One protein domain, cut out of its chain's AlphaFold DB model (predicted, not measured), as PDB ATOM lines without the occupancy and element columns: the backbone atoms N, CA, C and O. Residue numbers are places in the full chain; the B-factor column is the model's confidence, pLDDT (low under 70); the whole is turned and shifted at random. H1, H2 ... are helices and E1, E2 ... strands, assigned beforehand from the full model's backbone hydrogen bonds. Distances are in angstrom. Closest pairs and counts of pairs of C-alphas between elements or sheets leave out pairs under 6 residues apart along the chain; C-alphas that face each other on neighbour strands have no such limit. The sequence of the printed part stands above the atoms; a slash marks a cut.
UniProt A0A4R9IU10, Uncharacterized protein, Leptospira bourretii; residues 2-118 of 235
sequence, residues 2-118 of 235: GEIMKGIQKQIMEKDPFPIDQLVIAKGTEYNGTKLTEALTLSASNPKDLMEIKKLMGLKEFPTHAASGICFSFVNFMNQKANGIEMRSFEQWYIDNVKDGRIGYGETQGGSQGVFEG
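Overview. This is residues 2 to 118 of the 235 residues of an uncharacterized protein of Leptospira bourretii (UniProt A0A4R9IU10). Two small hairpins of strands come together, E3 with E4 in the core and E1 with E2 beside it, and helices gather round them. H2 packs on E1 and E2, H3 on E4, and H4 and H5 meet E3 and E4 at the other end, while H1 packs on H3. The printed part has 117 residues, with five named helices and four named strands in the order H1 E1 E2 H2 H3 H4 H5 E3 E4; each sheet, E1 - E2 and E3 - E4, is antiparallel, and the class is mixed, helices and strands. The whole is compact, with a radius of gyration of the C-alphas of 13.8 A and spans of 41 by 33 by 24 A.

Arrangement. Start at H1, residues 2 to 14. Then find the hairpin of E1, residues 22 to 25, and E2, residues 40 to 43, antiparallel at 161 degrees; N 25 and O 40 are 2.7 A apart, within hydrogen-bond range. Next comes H2, residues 47 to 57; its closest C-alpha to E2 is at Asp 49, 5.3 A from that of Leu 42. H1 and H2 only just touch, with 3 pairs of C-alphas within 8 A, made by residues 9 to 13 of H1 alone; the closest are Gln 9 and Met 57, 6.9 A, at a shallow tilt of 20 degrees, opposite ways. H3, residues 62 to 65, touches H1, closest at the C-alphas of Gly 2 and Pro 63, 5.1 A. H4, residues 69 to 82, touches H5, residues 90 to 99, with residues 73 to 77 of H4 alone, closest at the C-alphas of Phe 77 and Phe 90, 6.6 A, at a steep tilt of 63 degrees, opposite ways. E3, residues 103 to 107, and E4, residues 113 to 117, form an antiparallel hairpin at 144 degrees, with N 106 and O 114 within hydrogen-bond range at 2.8 A. Look between the hairpins: the closest C-alphas of E1 and E3, Ile 25 and Tyr 105, are 4.6 A apart. The closest C-alphas of H3 and E4 are Phe 62 and Gly 114, 5.7 A, and those of H4 and E4 are Gly 69 and Phe 116, 4.8 A. H2 and H4 are apart. Every O i to N i+4 pair is within hydrogen-bond range in H1, H2 and H5, and 9 of 10 in H4; H3 is too short for such a pair.

Along the chain. Find C-alpha 2 at (8.614, -31.319, -29.889); from there H1 runs 18.4 A to C-alpha 14. H2 is 15.4 A long, H4 20.5 A and H5 14.1 A. E3 measures 12.7 A, and E4, 12.4 A, ends at C-alpha 117, (18.093, -18.996, -33.861).

Size, cuts and confidence. The C-alphas farthest apart are those of Gly 33 and Gly 84, 43.0 A. The printed part has no cut, and E1 to E2, residues 26 to 39, is the long link; in it residues 30 to 31 pair with 34 to 35, antiparallel. The model's mean pLDDT over the printed part is 75.5, and 31 residues are under 70, among them residues 60 to 72 and 107 to 112.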
ATOM      1  N   GLY A   2       9.596 -31.245 -28.786       62.56
ATOM      2  CA  GLY A   2       8.614 -31.319 -29.889       62.56
ATOM      3  C   GLY A   2       7.167 -30.938 -29.521       62.56
ATOM      4  O   GLY A   2       6.539 -30.176 -30.247       62.56
ATOM      5  N   GLU A   3       6.649 -31.380 -28.368       66.44
ATOM      6  CA  GLU A   3       5.288 -31.013 -27.919       66.44
ATOM      7  C   GLU A   3       5.140 -29.527 -27.554       66.44
ATOM      8  O   GLU A   3       4.139 -28.903 -27.900       66.44
ATOM      9  N   ILE A   4       6.164 -28.929 -26.932       66.50
ATOM     10  CA  ILE A   4       6.202 -27.480 -26.668       66.50
ATOM     11  C   ILE A   4       6.119 -26.720 -27.998       66.50
ATOM     12  O   ILE A   4       5.359 -25.761 -28.119       66.50
ATOM     13  N   MET A   5       6.835 -27.196 -29.022       70.94
ATOM     14  CA  MET A   5       6.831 -26.562 -30.339       70.94
ATOM     15  C   MET A   5       5.529 -26.705 -31.100       70.94
ATOM     16  O   MET A   5       5.107 -25.741 -31.731       70.94
ATOM     17  N   LYS A   6       4.851 -27.848 -31.001       74.06
ATOM     18  CA  LYS A   6       3.489 -27.984 -31.531       74.06
ATOM     19  C   LYS A   6       2.545 -26.971 -30.885       74.06
ATOM     20  O   LYS A   6       1.746 -26.355 -31.584       74.06
ATOM     21  N   GLY A   7       2.668 -26.760 -29.571       77.12
ATOM     22  CA  GLY A   7       1.894 -25.754 -28.842       77.12
ATOM     23  C   GLY A   7       2.160 -24.326 -29.326       77.12
ATOM     24  O   GLY A   7       1.217 -23.586 -29.596       77.12
ATOM     25  N   ILE A   8       3.428 -23.940 -29.486       76.38
ATOM     26  CA  ILE A   8       3.817 -22.604 -29.978       76.38
ATOM     27  C   ILE A   8       3.383 -22.403 -31.433       76.38
ATOM     28  O   ILE A   8       2.773 -21.387 -31.752       76.38
ATOM     29  N   GLN A   9       3.644 -23.384 -32.301       81.25
ATOM     30  CA  GLN A   9       3.237 -23.358 -33.706       81.25
ATOM     31  C   GLN A   9       1.729 -23.145 -33.827       81.25
ATOM     32  O   GLN A   9       1.294 -22.245 -34.538       81.25
ATOM     33  N   LYS A  10       0.933 -23.936 -33.100       83.44
ATOM     34  CA  LYS A  10      -0.526 -23.813 -33.095       83.44
ATOM     35  C   LYS A  10      -0.967 -22.397 -32.716       83.44
ATOM     36  O   LYS A  10      -1.732 -21.788 -33.454       83.44
ATOM     37  N   GLN A  11      -0.429 -21.847 -31.628       81.12
ATOM     38  CA  GLN A  11      -0.784 -20.504 -31.165       81.12
ATOM     39  C   GLN A  11      -0.385 -19.400 -32.153       81.12
ATOM     40  O   GLN A  11      -1.163 -18.477 -32.374       81.12
ATOM     41  N   ILE A  12       0.789 -19.491 -32.787       84.44
ATOM     42  CA  ILE A  12       1.205 -18.539 -33.831       84.44
ATOM     43  C   ILE A  12       0.242 -18.587 -35.022       84.44
ATOM     44  O   ILE A  12      -0.169 -17.541 -35.519       84.44
ATOM     45  N   MET A  13      -0.126 -19.790 -35.467       86.69
ATOM     46  CA  MET A  13      -1.000 -19.986 -36.627       86.69
ATOM     47  C   MET A  13      -2.450 -19.548 -36.375       86.69
ATOM     48  O   MET A  13      -3.154 -19.229 -37.330       86.69
ATOM     49  N   GLU A  14      -2.887 -19.516 -35.113       87.69
ATOM     50  CA  GLU A  14      -4.236 -19.111 -34.694       87.69
ATOM     51  C   GLU A  14      -4.371 -17.602 -34.400       87.69
ATOM     52  O   GLU A  14      -5.492 -17.112 -34.268       87.69
ATOM     53  N   LYS A  15      -3.266 -16.843 -34.308       84.69
ATOM     54  CA  LYS A  15      -3.302 -15.392 -34.042       84.69
ATOM     55  C   LYS A  15      -3.737 -14.582 -35.272       84.69
ATOM     56  O   LYS A  15      -3.208 -14.763 -36.371       84.69
ATOM     57  N   ASP A  16      -4.655 -13.641 -35.044       81.62
ATOM     58  CA  ASP A  16      -5.104 -12.628 -36.004       81.62
ATOM     59  C   ASP A  16      -5.074 -11.232 -35.336       81.62
ATOM     60  O   ASP A  16      -5.759 -11.035 -34.327       81.62
ATOM     61  N   PRO A  17      -4.258 -10.272 -35.821       84.25
ATOM     62  CA  PRO A  17      -3.358 -10.387 -36.969       84.25
ATOM     63  C   PRO A  17      -2.242 -11.418 -36.752       84.25
ATOM     64  O   PRO A  17      -1.837 -11.702 -35.621       84.25
ATOM     65  N   PHE A  18      -1.741 -11.977 -37.859       87.88
ATOM     66  CA  PHE A  18      -0.613 -12.908 -37.824       87.88
ATOM     67  C   PHE A  18       0.609 -12.210 -37.200       87.88
ATOM     68  O   PHE A  18       0.936 -11.099 -37.617       87.88
ATOM     69  N   PRO A  19       1.289 -12.812 -36.207       85.31
ATOM     70  CA  PRO A  19       2.164 -12.062 -35.304       85.31
ATOM     71  C   PRO A  19       3.592 -11.859 -35.838       85.31
ATOM     72  O   PRO A  19       4.432 -11.304 -35.132       85.31
ATOM     73  N   ILE A  20       3.886 -12.336 -37.051       86.06
ATOM     74  CA  ILE A  20       5.202 -12.248 -37.689       86.06
ATOM     75  C   ILE A  20       5.102 -11.294 -38.873       86.06
ATOM     76  O   ILE A  20       4.439 -11.607 -39.862       86.06
ATOM     77  N   ASP A  21       5.795 -10.159 -38.772       84.56
ATOM     78  CA  ASP A  21       5.809  -9.130 -39.818       84.56
ATOM     79  C   ASP A  21       6.820  -9.445 -40.923       84.56
ATOM     80  O   ASP A  21       6.609  -9.094 -42.082       84.56
ATOM     81  N   GLN A  22       7.931 -10.089 -40.571       85.19
ATOM     82  CA  GLN A  22       9.003 -10.449 -41.491       85.19
ATOM     83  C   GLN A  22       9.605 -11.791 -41.091       85.19
ATOM     84  O   GLN A  22       9.655 -12.132 -39.911       85.19
ATOM     85  N   LEU A  23      10.074 -12.543 -42.082       82.38
ATOM     86  CA  LEU A  23      10.854 -13.756 -41.873       82.38
ATOM     87  C   LEU A  23      12.059 -13.722 -42.802       82.38
ATOM     88  O   LEU A  23      11.910 -13.591 -44.018       82.38
ATOM     89  N   VAL A  24      13.249 -13.872 -42.234       82.19
ATOM     90  CA  VAL A  24      14.475 -13.962 -43.022       82.19
ATOM     91  C   VAL A  24      14.822 -15.428 -43.259       82.19
ATOM     92  O   VAL A  24      14.824 -16.234 -42.331       82.19
ATOM     93  N   ILE A  25      15.116 -15.761 -44.508       80.50
ATOM     94  CA  ILE A  25      15.635 -17.044 -44.963       80.50
ATOM     95  C   ILE A  25      17.136 -16.895 -45.153       80.50
ATOM     96  O   ILE A  25      17.601 -16.033 -45.903       80.50
ATOM     97  N   ALA A  26      17.899 -17.738 -44.480       72.81
ATOM     98  CA  ALA A  26      19.337 -17.605 -44.458       72.81
ATOM     99  C   ALA A  26      20.027 -17.988 -45.767       72.81
ATOM    100  O   ALA A  26      19.610 -18.901 -46.490       72.81
ATOM    101  N   LYS A  27      21.171 -17.341 -46.004       70.94
ATOM    102  CA  LYS A  27      22.129 -17.726 -47.040       70.94
ATOM    103  C   LYS A  27      22.536 -19.191 -46.871       70.94
ATOM    104  O   LYS A  27      22.753 -19.666 -45.762       70.94
ATOM    105  N   GLY A  28      22.681 -19.903 -47.983       68.31
ATOM    106  CA  GLY A  28      23.036 -21.317 -47.977       68.31
ATOM    107  C   GLY A  28      21.882 -22.240 -47.592       68.31
ATOM    108  O   GLY A  28      22.104 -23.438 -47.500       68.31
ATOM    109  N   THR A  29      20.661 -21.740 -47.411       73.75
ATOM    110  CA  THR A  29      19.460 -22.579 -47.280       73.75
ATOM    111  C   THR A  29      18.985 -23.002 -48.663       73.75
ATOM    112  O   THR A  29      18.958 -22.177 -49.580       73.75
ATOM    113  N   GLU A  30      18.624 -24.271 -48.852       78.25
ATOM    114  CA  GLU A  30      17.887 -24.666 -50.052       78.25
ATOM    115  C   GLU A  30      16.440 -24.172 -49.960       78.25
ATOM    116  O   GLU A  30      15.672 -24.577 -49.090       78.25
ATOM    117  N   TYR A  31      16.053 -23.283 -50.867       82.06
ATOM    118  CA  TYR A  31      14.731 -22.679 -50.893       82.06
ATOM    119  C   TYR A  31      14.152 -22.765 -52.306       82.06
ATOM    120  O   TYR A  31      14.760 -22.298 -53.269       82.06
ATOM    121  N   ASN A  32      12.988 -23.411 -52.438       85.31
ATOM    122  CA  ASN A  32      12.339 -23.700 -53.724       85.31
ATOM    123  C   ASN A  32      13.279 -24.364 -54.755       85.31
ATOM    124  O   ASN A  32      13.295 -23.999 -55.929       85.31
ATOM    125  N   GLY A  33      14.085 -25.332 -54.301       84.44
ATOM    126  CA  GLY A  33      15.014 -26.093 -55.145       84.44
ATOM    127  C   GLY A  33      16.281 -25.336 -55.550       84.44
ATOM    128  O   GLY A  33      17.014 -25.795 -56.422       84.44
ATOM    129  N   THR A  34      16.546 -24.169 -54.953       86.00
ATOM    130  CA  THR A  34      17.762 -23.387 -55.201       86.00
ATOM    131  C   THR A  34      18.487 -23.106 -53.892       86.00
ATOM    132  O   THR A  34      17.889 -22.634 -52.928       86.00
ATOM    133  N   LYS A  35      19.799 -23.357 -53.855       81.94
ATOM    134  CA  LYS A  35      20.647 -22.971 -52.724       81.94
ATOM    135  C   LYS A  35      20.866 -21.460 -52.763       81.94
ATOM    136  O   LYS A  35      21.425 -20.941 -53.729       81.94
ATOM    137  N   LEU A  36      20.412 -20.752 -51.734       74.88
ATOM    138  CA  LEU A  36      20.506 -19.296 -51.691       74.88
ATOM    139  C   LEU A  36      21.963 -18.826 -51.577       74.88
ATOM    140  O   LEU A  36      22.710 -19.290 -50.716       74.88
ATOM    141  N   THR A  37      22.367 -17.870 -52.412       75.69
ATOM    142  CA  THR A  37      23.702 -17.244 -52.353       75.69
ATOM    143  C   THR A  37      23.759 -16.053 -51.397       75.69
ATOM    144  O   THR A  37      24.843 -15.681 -50.946       75.69
ATOM    145  N   GLU A  38      22.597 -15.495 -51.057       74.75
ATOM    146  CA  GLU A  38      22.380 -14.372 -50.141       74.75
ATOM    147  C   GLU A  38      21.119 -14.629 -49.307       74.75
ATOM    148  O   GLU A  38      20.298 -15.473 -49.670       74.75
ATOM    149  N   ALA A  39      20.967 -13.933 -48.180       76.25
ATOM    150  CA  ALA A  39      19.754 -14.039 -47.375       76.25
ATOM    151  C   ALA A  39      18.554 -13.403 -48.100       76.25
ATOM    152  O   ALA A  39      18.693 -12.390 -48.785       76.25
ATOM    153  N   LEU A  40      17.365 -13.977 -47.919       82.12
ATOM    154  CA  LEU A  40      16.105 -13.481 -48.476       82.12
ATOM    155  C   LEU A  40      15.185 -13.036 -47.339       82.12
ATOM    156  O   LEU A  40      14.999 -13.777 -46.385       82.12
ATOM    157  N   THR A  41      14.560 -11.864 -47.443       85.44
ATOM    158  CA  THR A  41      13.552 -11.415 -46.466       85.44
ATOM    159  C   THR A  41      12.160 -11.496 -47.076       85.44
ATOM    160  O   THR A  41      11.906 -10.898 -48.118       85.44
ATOM    161  N   LEU A  42      11.257 -12.219 -46.416       87.00
ATOM    162  CA  LEU A  42       9.829 -12.252 -46.720       87.00
ATOM    163  C   LEU A  42       9.103 -11.238 -45.830       87.00
ATOM    164  O   LEU A  42       9.355 -11.204 -44.626       87.00
ATOM    165  N   SER A  43       8.190 -10.440 -46.394       89.81
ATOM    166  CA  SER A  43       7.419  -9.440 -45.637       89.81
ATOM    167  C   SER A  43       5.934  -9.779 -45.589       89.81
ATOM    168  O   SER A  43       5.276  -9.843 -46.621       89.81
ATOM    169  N   ALA A  44       5.348  -9.886 -44.399       88.75
ATOM    170  CA  ALA A  44       3.916 -10.120 -44.203       88.75
ATOM    171  C   ALA A  44       3.021  -9.015 -44.793       88.75
ATOM    172  O   ALA A  44       1.841  -9.250 -45.047       88.75
ATOM    173  N   SER A  45       3.573  -7.825 -45.060       89.62
ATOM    174  CA  SER A  45       2.872  -6.754 -45.781       89.62
ATOM    175  C   SER A  45       2.597  -7.093 -47.254       89.62
ATOM    176  O   SER A  45       1.740  -6.471 -47.878       89.62
ATOM    177  N   ASN A  46       3.323  -8.057 -47.827       94.00
ATOM    178  CA  ASN A  46       3.085  -8.605 -49.156       94.00
ATOM    179  C   ASN A  46       2.242  -9.893 -49.028       94.00
ATOM    180  O   ASN A  46       2.701 -10.861 -48.421       94.00
ATOM    181  N   PRO A  47       1.037  -9.967 -49.629       92.75
ATOM    182  CA  PRO A  47       0.161 -11.133 -49.494       92.75
ATOM    183  C   PRO A  47       0.786 -12.465 -49.929       92.75
ATOM    184  O   PRO A  47       0.470 -13.504 -49.350       92.75
ATOM    185  N   LYS A  48       1.668 -12.460 -50.939       93.25
ATOM    186  CA  LYS A  48       2.352 -13.683 -51.394       93.25
ATOM    187  C   LYS A  48       3.359 -14.172 -50.360       93.25
ATOM    188  O   LYS A  48       3.379 -15.357 -50.042       93.25
ATOM    189  N   ASP A  49       4.131 -13.247 -49.807       92.75
ATOM    190  CA  ASP A  49       5.129 -13.540 -48.784       92.75
ATOM    191  C   ASP A  49       4.447 -13.985 -47.486       92.75
ATOM    192  O   ASP A  49       4.882 -14.953 -46.879       92.75
ATOM    193  N   LEU A  50       3.321 -13.373 -47.097       90.62
ATOM    194  CA  LEU A  50       2.536 -13.808 -45.937       90.62
ATOM    195  C   LEU A  50       2.072 -15.268 -46.055       90.62
ATOM    196  O   LEU A  50       2.143 -16.015 -45.077       90.62
ATOM    197  N   MET A  51       1.596 -15.689 -47.232       91.06
ATOM    198  CA  MET A  51       1.227 -17.092 -47.458       91.06
ATOM    199  C   MET A  51       2.431 -18.020 -47.294       91.06
ATOM    200  O   MET A  51       2.311 -19.079 -46.680       91.06
ATOM    201  N   GLU A  52       3.589 -17.615 -47.807       91.12
ATOM    202  CA  GLU A  52       4.808 -18.408 -47.712       91.12
ATOM    203  C   GLU A  52       5.347 -18.465 -46.277       91.12
ATOM    204  O   GLU A  52       5.653 -19.548 -45.792       91.12
ATOM    205  N   ILE A  53       5.352 -17.350 -45.537       88.81
ATOM    206  CA  ILE A  53       5.709 -17.319 -44.111       88.81
ATOM    207  C   ILE A  53       4.811 -18.283 -43.328       88.81
ATOM    208  O   ILE A  53       5.308 -19.120 -42.574       88.81
ATOM    209  N   LYS A  54       3.488 -18.224 -43.533       89.12
ATOM    210  CA  LYS A  54       2.537 -19.141 -42.884       89.12
ATOM    211  C   LYS A  54       2.801 -20.601 -43.247       89.12
ATOM    212  O   LYS A  54       2.712 -21.462 -42.377       89.12
ATOM    213  N   LYS A  55       3.145 -20.890 -44.504       88.69
ATOM    214  CA  LYS A  55       3.515 -22.239 -44.951       88.69
ATOM    215  C   LYS A  55       4.777 -22.733 -44.245       88.69
ATOM    216  O   LYS A  55       4.753 -23.843 -43.725       88.69
ATOM    217  N   LEU A  56       5.836 -21.924 -44.183       83.94
ATOM    218  CA  LEU A  56       7.105 -22.282 -43.537       83.94
ATOM    219  C   LEU A  56       6.941 -22.483 -42.021       83.94
ATOM    220  O   LEU A  56       7.434 -23.467 -41.476       83.94
ATOM    221  N   MET A  57       6.171 -21.615 -41.353       79.56
ATOM    222  CA  MET A  57       5.814 -21.763 -39.935       79.56
ATOM    223  C   MET A  57       4.879 -22.955 -39.683       79.56
ATOM    224  O   MET A  57       4.890 -23.533 -38.598       79.56
ATOM    225  N   GLY A  58       4.063 -23.328 -40.670       78.94
ATOM    226  CA  GLY A  58       3.048 -24.380 -40.602       78.94
ATOM    227  C   GLY A  58       3.503 -25.763 -41.079       78.94
ATOM    228  O   GLY A  58       2.679 -26.678 -41.121       78.94
ATOM    229  N   LEU A  59       4.777 -25.948 -41.453       75.88
ATOM    230  CA  LEU A  59       5.276 -27.247 -41.911       75.88
ATOM    231  C   LEU A  59       5.036 -28.313 -40.833       75.88
ATOM    232  O   LEU A  59       5.410 -28.152 -39.673       75.88
ATOM    233  N   LYS A  60       4.421 -29.437 -41.215       67.31
ATOM    234  CA  LYS A  60       4.106 -30.541 -40.289       67.31
ATOM    235  C   LYS A  60       5.355 -31.110 -39.617       67.31
ATOM    236  O   LYS A  60       5.291 -31.600 -38.492       67.31
ATOM    237  N   GLU A  61       6.479 -31.052 -40.318       62.97
ATOM    238  CA  GLU A  61       7.752 -31.585 -39.854       62.97
ATOM    239  C   GLU A  61       8.575 -30.556 -39.059       62.97
ATOM    240  O   GLU A  61       9.540 -30.936 -38.398       62.97
ATOM    241  N   PHE A  62       8.153 -29.280 -39.030       62.22
ATOM    242  CA  PHE A  62       8.809 -28.216 -38.264       62.22
ATOM    243  C   PHE A  62       9.017 -28.595 -36.786       62.22
ATOM    244  O   PHE A  62      10.152 -28.519 -36.329       62.22
ATOM    245  N   PRO A  63       8.029 -29.112 -36.026       58.00
ATOM    246  CA  PRO A  63       8.250 -29.473 -34.620       58.00
ATOM    247  C   PRO A  63       9.241 -30.628 -34.396       58.00
ATOM    248  O   PRO A  63       9.798 -30.750 -33.304       58.00
ATOM    249  N   THR A  64       9.439 -31.488 -35.401       53.09
ATOM    250  CA  THR A  64      10.295 -32.684 -35.320       53.09
ATOM    251  C   THR A  64      11.722 -32.382 -35.787       53.09
ATOM    252  O   THR A  64      12.673 -32.843 -35.162       53.09
ATOM    253  N   HIS A  65      11.885 -31.566 -36.832       50.78
ATOM    254  CA  HIS A  65      13.182 -31.198 -37.413       50.78
ATOM    255  C   HIS A  65      13.779 -29.905 -36.845       50.78
ATOM    256  O   HIS A  65      14.994 -29.738 -36.864       50.78
ATOM    257  N   ALA A  66      12.963 -29.026 -36.254       48.97
ATOM    258  CA  ALA A  66      13.447 -27.846 -35.539       48.97
ATOM    259  C   ALA A  66      13.923 -28.160 -34.114       48.97
ATOM    260  O   ALA A  66      14.385 -27.254 -33.433       48.97
ATOM    261  N   ALA A  67      13.832 -29.407 -33.634       49.62
ATOM    262  CA  ALA A  67      14.129 -29.751 -32.240       49.62
ATOM    263  C   ALA A  67      15.561 -29.375 -31.798       49.62
ATOM    264  O   ALA A  67      15.740 -28.996 -30.642       49.62
ATOM    265  N   SER A  68      16.546 -29.427 -32.704       50.75
ATOM    266  CA  SER A  68      17.937 -29.018 -32.446       50.75
ATOM    267  C   SER A  68      18.208 -27.528 -32.688       50.75
ATOM    268  O   SER A  68      19.061 -26.954 -32.029       50.75
ATOM    269  N   GLY A  69      17.492 -26.864 -33.598       52.84
ATOM    270  CA  GLY A  69      17.650 -25.417 -33.813       52.84
ATOM    271  C   GLY A  69      16.909 -24.582 -32.763       52.84
ATOM    272  O   GLY A  69      17.399 -23.571 -32.272       52.84
ATOM    273  N   ILE A  70      15.726 -25.038 -32.353       58.47
ATOM    274  CA  ILE A  70      14.901 -24.370 -31.348       58.47
ATOM    275  C   ILE A  70      15.388 -24.596 -29.924       58.47
ATOM    276  O   ILE A  70      15.046 -23.820 -29.032       58.47
ATOM    277  N   CYS A  71      16.156 -25.668 -29.681       59.91
ATOM    278  CA  CYS A  71      16.742 -25.875 -28.366       59.91
ATOM    279  C   CYS A  71      17.698 -24.730 -28.045       59.91
ATOM    280  O   CYS A  71      17.648 -24.239 -26.927       59.91
ATOM    281  N   PHE A  72      18.434 -24.208 -29.032       63.56
ATOM    282  CA  PHE A  72      19.270 -23.023 -28.862       63.56
ATOM    283  C   PHE A  72      18.442 -21.805 -28.424       63.56
ATOM    284  O   PHE A  72      18.734 -21.202 -27.395       63.56
ATOM    285  N   SER A  73      17.329 -21.537 -29.113       71.12
ATOM    286  CA  SER A  73      16.392 -20.459 -28.767       71.12
ATOM    287  C   SER A  73      15.794 -20.596 -27.373       71.12
ATOM    288  O   SER A  73      15.745 -19.638 -26.604       71.12
ATOM    289  N   PHE A  74      15.348 -21.799 -27.020       71.38
ATOM    290  CA  PHE A  74      14.783 -22.068 -25.702       71.38
ATOM    291  C   PHE A  74      15.828 -21.930 -24.597       71.38
ATOM    292  O   PHE A  74      15.549 -21.368 -23.542       71.38
ATOM    293  N   VAL A  75      17.043 -22.401 -24.845       67.88
ATOM    294  CA  VAL A  75      18.168 -22.304 -23.918       67.88
ATOM    295  C   VAL A  75      18.592 -20.855 -23.714       67.88
ATOM    296  O   VAL A  75      18.765 -20.441 -22.569       67.88
ATOM    297  N   ASN A  76      18.703 -20.066 -24.784       70.62
ATOM    298  CA  ASN A  76      19.008 -18.642 -24.690       70.62
ATOM    299  C   ASN A  76      17.924 -17.903 -23.888       70.62
ATOM    300  O   ASN A  76      18.235 -17.177 -22.943       70.62
ATOM    301  N   PHE A  77      16.648 -18.168 -24.177       76.38
ATOM    302  CA  PHE A  77      15.535 -17.649 -23.383       76.38
ATOM    303  C   PHE A  77      15.651 -18.024 -21.899       76.38
ATOM    304  O   PHE A  77      15.513 -17.163 -21.031       76.38
ATOM    305  N   MET A  78      15.925 -19.294 -21.588       73.62
ATOM    306  CA  MET A  78      16.068 -19.750 -20.204       73.62
ATOM    307  C   MET A  78      17.270 -19.106 -19.510       73.62
ATOM    308  O   MET A  78      17.170 -18.787 -18.327       73.62
ATOM    309  N   ASN A  79      18.361 -18.853 -20.236       69.19
ATOM    310  CA  ASN A  79      19.519 -18.126 -19.724       69.19
ATOM    311  C   ASN A  79      19.146 -16.680 -19.355       69.19
ATOM    312  O   ASN A  79      19.360 -16.244 -18.223       69.19
ATOM    313  N   GLN A  80      18.477 -15.961 -20.259       71.69
ATOM    314  CA  GLN A  80      18.007 -14.594 -19.996       71.69
ATOM    315  C   GLN A  80      17.011 -14.546 -18.830       71.69
ATOM    316  O   GLN A  80      17.070 -13.650 -17.987       71.69
ATOM    317  N   LYS A  81      16.109 -15.528 -18.751       75.69
ATOM    318  CA  LYS A  81      15.099 -15.612 -17.694       75.69
ATOM    319  C   LYS A  81      15.709 -15.915 -16.328       75.69
ATOM    320  O   LYS A  81      15.321 -15.306 -15.336       75.69
ATOM    321  N   ALA A  82      16.683 -16.822 -16.269       71.50
ATOM    322  CA  ALA A  82      17.377 -17.171 -15.033       71.50
ATOM    323  C   ALA A  82      18.205 -16.006 -14.465       71.50
ATOM    324  O   ALA A  82      18.348 -15.916 -13.247       71.50
ATOM    325  N   ASN A  83      18.694 -15.110 -15.328       68.38
ATOM    326  CA  ASN A  83      19.444 -13.909 -14.945       68.38
ATOM    327  C   ASN A  83      18.571 -12.644 -14.830       68.38
ATOM    328  O   ASN A  83      19.093 -11.544 -14.699       68.38
ATOM    329  N   GLY A  84      17.238 -12.772 -14.858       71.88
ATOM    330  CA  GLY A  84      16.318 -11.647 -14.632       71.88
ATOM    331  C   GLY A  84      16.268 -10.606 -15.757       71.88
ATOM    332  O   GLY A  84      15.734  -9.518 -15.554       71.88
ATOM    333  N   ILE A  85      16.803 -10.928 -16.936       71.06
ATOM    334  CA  ILE A  85      16.800 -10.058 -18.122       71.06
ATOM    335  C   ILE A  85      15.489 -10.210 -18.890       71.06
ATOM    336  O   ILE A  85      14.947  -9.234 -19.404       71.06
ATOM    337  N   GLU A  86      14.970 -11.438 -18.952       79.69
ATOM    338  CA  GLU A  86      13.749 -11.761 -19.677       79.69
ATOM    339  C   GLU A  86      12.606 -12.143 -18.734       79.69
ATOM    340  O   GLU A  86      12.705 -13.082 -17.944       79.69
ATOM    341  N   MET A  87      11.481 -11.441 -18.866       83.69
ATOM    342  CA  MET A  87      10.301 -11.611 -18.013       83.69
ATOM    343  C   MET A  87       9.093 -12.198 -18.760       83.69
ATOM    344  O   MET A  87       8.150 -12.682 -18.130       83.69
ATOM    345  N   ARG A  88       9.113 -12.197 -20.097       85.44
ATOM    346  CA  ARG A  88       8.047 -12.699 -20.973       85.44
ATOM    347  C   ARG A  88       7.912 -14.229 -20.900       85.44
ATOM    348  O   ARG A  88       8.719 -14.955 -20.298       85.44
ATOM    349  N   SER A  89       6.847 -14.742 -21.518       84.94
ATOM    350  CA  SER A  89       6.741 -16.163 -21.862       84.94
ATOM    351  C   SER A  89       7.710 -16.499 -23.002       84.94
ATOM    352  O   SER A  89       8.057 -15.624 -23.796       84.94
ATOM    353  N   PHE A  90       8.127 -17.767 -23.108       80.75
ATOM    354  CA  PHE A  90       9.001 -18.196 -24.207       80.75
ATOM    355  C   PHE A  90       8.358 -17.933 -25.570       80.75
ATOM    356  O   PHE A  90       9.031 -17.510 -26.496       80.75
ATOM    357  N   GLU A  91       7.044 -18.125 -25.676       79.38
ATOM    358  CA  GLU A  91       6.294 -17.853 -26.900       79.38
ATOM    359  C   GLU A  91       6.397 -16.387 -27.328       79.38
ATOM    360  O   GLU A  91       6.751 -16.114 -28.472       79.38
ATOM    361  N   GLN A  92       6.112 -15.447 -26.421       83.94
ATOM    362  CA  GLN A  92       6.174 -14.023 -26.746       83.94
ATOM    363  C   GLN A  92       7.609 -13.613 -27.091       83.94
ATOM    364  O   GLN A  92       7.828 -12.932 -28.086       83.94
ATOM    365  N   TRP A  93       8.588 -14.096 -26.321       84.94
ATOM    366  CA  TRP A  93      10.000 -13.898 -26.630       84.94
ATOM    367  C   TRP A  93      10.355 -14.422 -28.026       84.94
ATOM    368  O   TRP A  93      10.985 -13.709 -28.801       84.94
ATOM    369  N   TYR A  94       9.929 -15.637 -28.371       80.62
ATOM    370  CA  TYR A  94      10.246 -16.279 -29.644       80.62
ATOM    371  C   TYR A  94       9.636 -15.508 -30.819       80.62
ATOM    372  O   TYR A  94      10.339 -15.201 -31.775       80.62
ATOM    373  N   ILE A  95       8.357 -15.132 -30.719       80.12
ATOM    374  CA  ILE A  95       7.660 -14.324 -31.730       80.12
ATOM    375  C   ILE A  95       8.378 -12.991 -31.952       80.12
ATOM    376  O   ILE A  95       8.660 -12.638 -33.095       80.12
ATOM    377  N   ASP A  96       8.709 -12.274 -30.877       80.69
ATOM    378  CA  ASP A  96       9.371 -10.972 -30.971       80.69
ATOM    379  C   ASP A  96      10.765 -11.101 -31.609       80.69
ATOM    380  O   ASP A  96      11.162 -10.271 -32.421       80.69
ATOM    381  N   ASN A  97      11.494 -12.180 -31.305       78.00
ATOM    382  CA  ASN A  97      12.800 -12.445 -31.906       78.00
ATOM    383  C   ASN A  97      12.703 -12.864 -33.384       78.00
ATOM    384  O   ASN A  97      13.576 -12.489 -34.163       78.00
ATOM    385  N   VAL A  98      11.659 -13.588 -33.805       77.00
ATOM    386  CA  VAL A  98      11.400 -13.847 -35.237       77.00
ATOM    387  C   VAL A  98      11.081 -12.540 -35.959       77.00
ATOM    388  O   VAL A  98      11.676 -12.245 -36.992       77.00
ATOM    389  N   LYS A  99      10.186 -11.727 -35.390       76.81
ATOM    390  CA  LYS A  99       9.769 -10.436 -35.948       76.81
ATOM    391  C   LYS A  99      10.938  -9.463 -36.127       76.81
ATOM    392  O   LYS A  99      11.004  -8.778 -37.142       76.81
ATOM    393  N   ASP A 100      11.868  -9.436 -35.179       72.62
ATOM    394  CA  ASP A 100      13.086  -8.620 -35.246       72.62
ATOM    395  C   ASP A 100      14.163  -9.200 -36.197       72.62
ATOM    396  O   ASP A 100      15.263  -8.653 -36.287       72.62
ATOM    397  N   GLY A 101      13.891 -10.329 -36.864       68.75
ATOM    398  CA  GLY A 101      14.827 -11.031 -37.745       68.75
ATOM    399  C   GLY A 101      15.909 -11.833 -37.015       68.75
ATOM    400  O   GLY A 101      16.751 -12.443 -37.657       68.75
ATOM    401  N   ARG A 102      15.888 -11.880 -35.682       69.31
ATOM    402  CA  ARG A 102      16.896 -12.551 -34.837       69.31
ATOM    403  C   ARG A 102      16.806 -14.077 -34.921       69.31
ATOM    404  O   ARG A 102      17.792 -14.782 -34.719       69.31
ATOM    405  N   ILE A 103      15.608 -14.580 -35.205       75.19
ATOM    406  CA  ILE A 103      15.307 -15.979 -35.502       75.19
ATOM    407  C   ILE A 103      14.793 -16.032 -36.942       75.19
ATOM    408  O   ILE A 103      13.841 -15.335 -37.289       75.19
ATOM    409  N   GLY A 104      15.418 -16.862 -37.773       74.88
ATOM    410  CA  GLY A 104      15.104 -16.983 -39.197       74.88
ATOM    411  C   GLY A 104      14.836 -18.421 -39.622       74.88
ATOM    412  O   GLY A 104      14.944 -19.347 -38.819       74.88
ATOM    413  N   TYR A 105      14.486 -18.608 -40.891       77.75
ATOM    414  CA  TYR A 105      14.380 -19.916 -41.532       77.75
ATOM    415  C   TYR A 105      15.725 -20.331 -42.129       77.75
ATOM    416  O   TYR A 105      16.389 -19.534 -42.794       77.75
ATOM    417  N   GLY A 106      16.116 -21.587 -41.946       73.31
ATOM    418  CA  GLY A 106      17.327 -22.112 -42.554       73.31
ATOM    419  C   GLY A 106      17.427 -23.626 -42.529       73.31
ATOM    420  O   GLY A 106      16.449 -24.329 -42.279       73.31
ATOM    421  N   GLU A 107      18.627 -24.117 -42.821       69.44
ATOM    422  CA  GLU A 107      18.947 -25.536 -42.967       69.44
ATOM    423  C   GLU A 107      20.116 -25.907 -42.047       69.44
ATOM    424  O   GLU A 107      21.143 -25.229 -42.019       69.44
ATOM    425  N   THR A 108      19.957 -26.967 -41.258       63.28
ATOM    426  CA  THR A 108      21.017 -27.483 -40.387       63.28
ATOM    427  C   THR A 108      22.088 -28.205 -41.204       63.28
ATOM    428  O   THR A 108      21.858 -28.605 -42.344       63.28
ATOM    429  N   GLN A 109      23.252 -28.471 -40.604       54.47
ATOM    430  CA  GLN A 109      24.300 -29.286 -41.243       54.47
ATOM    431  C   GLN A 109      23.809 -30.690 -41.648       54.47
ATOM    432  O   GLN A 109      24.320 -31.272 -42.600       54.47
ATOM    433  N   GLY A 110      22.800 -31.221 -40.948       54.41
ATOM    434  CA  GLY A 110      22.146 -32.488 -41.281       54.41
ATOM    435  C   GLY A 110      21.077 -32.384 -42.377       54.41
ATOM    436  O   GLY A 110      20.326 -33.337 -42.559       54.41
ATOM    437  N   GLY A 111      20.951 -31.237 -43.057       58.59
ATOM    438  CA  GLY A 111      19.977 -31.000 -44.131       58.59
ATOM    439  C   GLY A 111      18.540 -30.770 -43.651       58.59
ATOM    440  O   GLY A 111      17.618 -30.708 -44.457       58.59
ATOM    441  N   SER A 112      18.318 -30.660 -42.338       63.72
ATOM    442  CA  SER A 112      16.980 -30.423 -41.784       63.72
ATOM    443  C   SER A 112      16.622 -28.945 -41.870       63.72
ATOM    444  O   SER A 112      17.407 -28.103 -41.444       63.72
ATOM    445  N   GLN A 113      15.432 -28.625 -42.372       72.19
ATOM    446  CA  GLN A 113      14.991 -27.243 -42.541       72.19
ATOM    447  C   GLN A 113      14.019 -26.805 -41.439       72.19
ATOM    448  O   GLN A 113      13.227 -27.609 -40.941       72.19
ATOM    449  N   GLY A 114      14.055 -25.527 -41.060       70.25
ATOM    450  CA  GLY A 114      13.126 -24.975 -40.076       70.25
ATOM    451  C   GLY A 114      13.439 -23.543 -39.649       70.25
ATOM    452  O   GLY A 114      14.367 -22.924 -40.152       70.25
ATOM    453  N   VAL A 115      12.653 -23.031 -38.696       73.00
ATOM    454  CA  VAL A 115      12.824 -21.697 -38.094       73.00
ATOM    455  C   VAL A 115      13.562 -21.807 -36.759       73.00
ATOM    456  O   VAL A 115      13.041 -22.367 -35.792       73.00
ATOM    457  N   PHE A 116      14.788 -21.299 -36.709       67.06
ATOM    458  CA  PHE A 116      15.663 -21.397 -35.544       67.06
ATOM    459  C   PHE A 116      16.594 -20.189 -35.398       67.06
ATOM    460  O   PHE A 116      16.883 -19.458 -36.349       67.06
ATOM    461  N   GLU A 117      17.032 -19.958 -34.161       60.91
ATOM    462  CA  GLU A 117      18.093 -18.996 -33.861       60.91
ATOM    463  C   GLU A 117      19.418 -19.502 -34.444       60.91
ATOM    464  O   GLU A 117      19.687 -20.702 -34.447       60.91
ATOM    465  N   GLY A 118      20.247 -18.594 -34.964       51.12
ATOM    466  CA  GLY A 118      21.551 -18.976 -35.505       51.12
ATOM    467  C   GLY A 118      21.499 -19.620 -36.892       51.12
ATOM    468  O   GLY A 118      22.460 -20.274 -37.286       51.12
TER     469      GLY A 118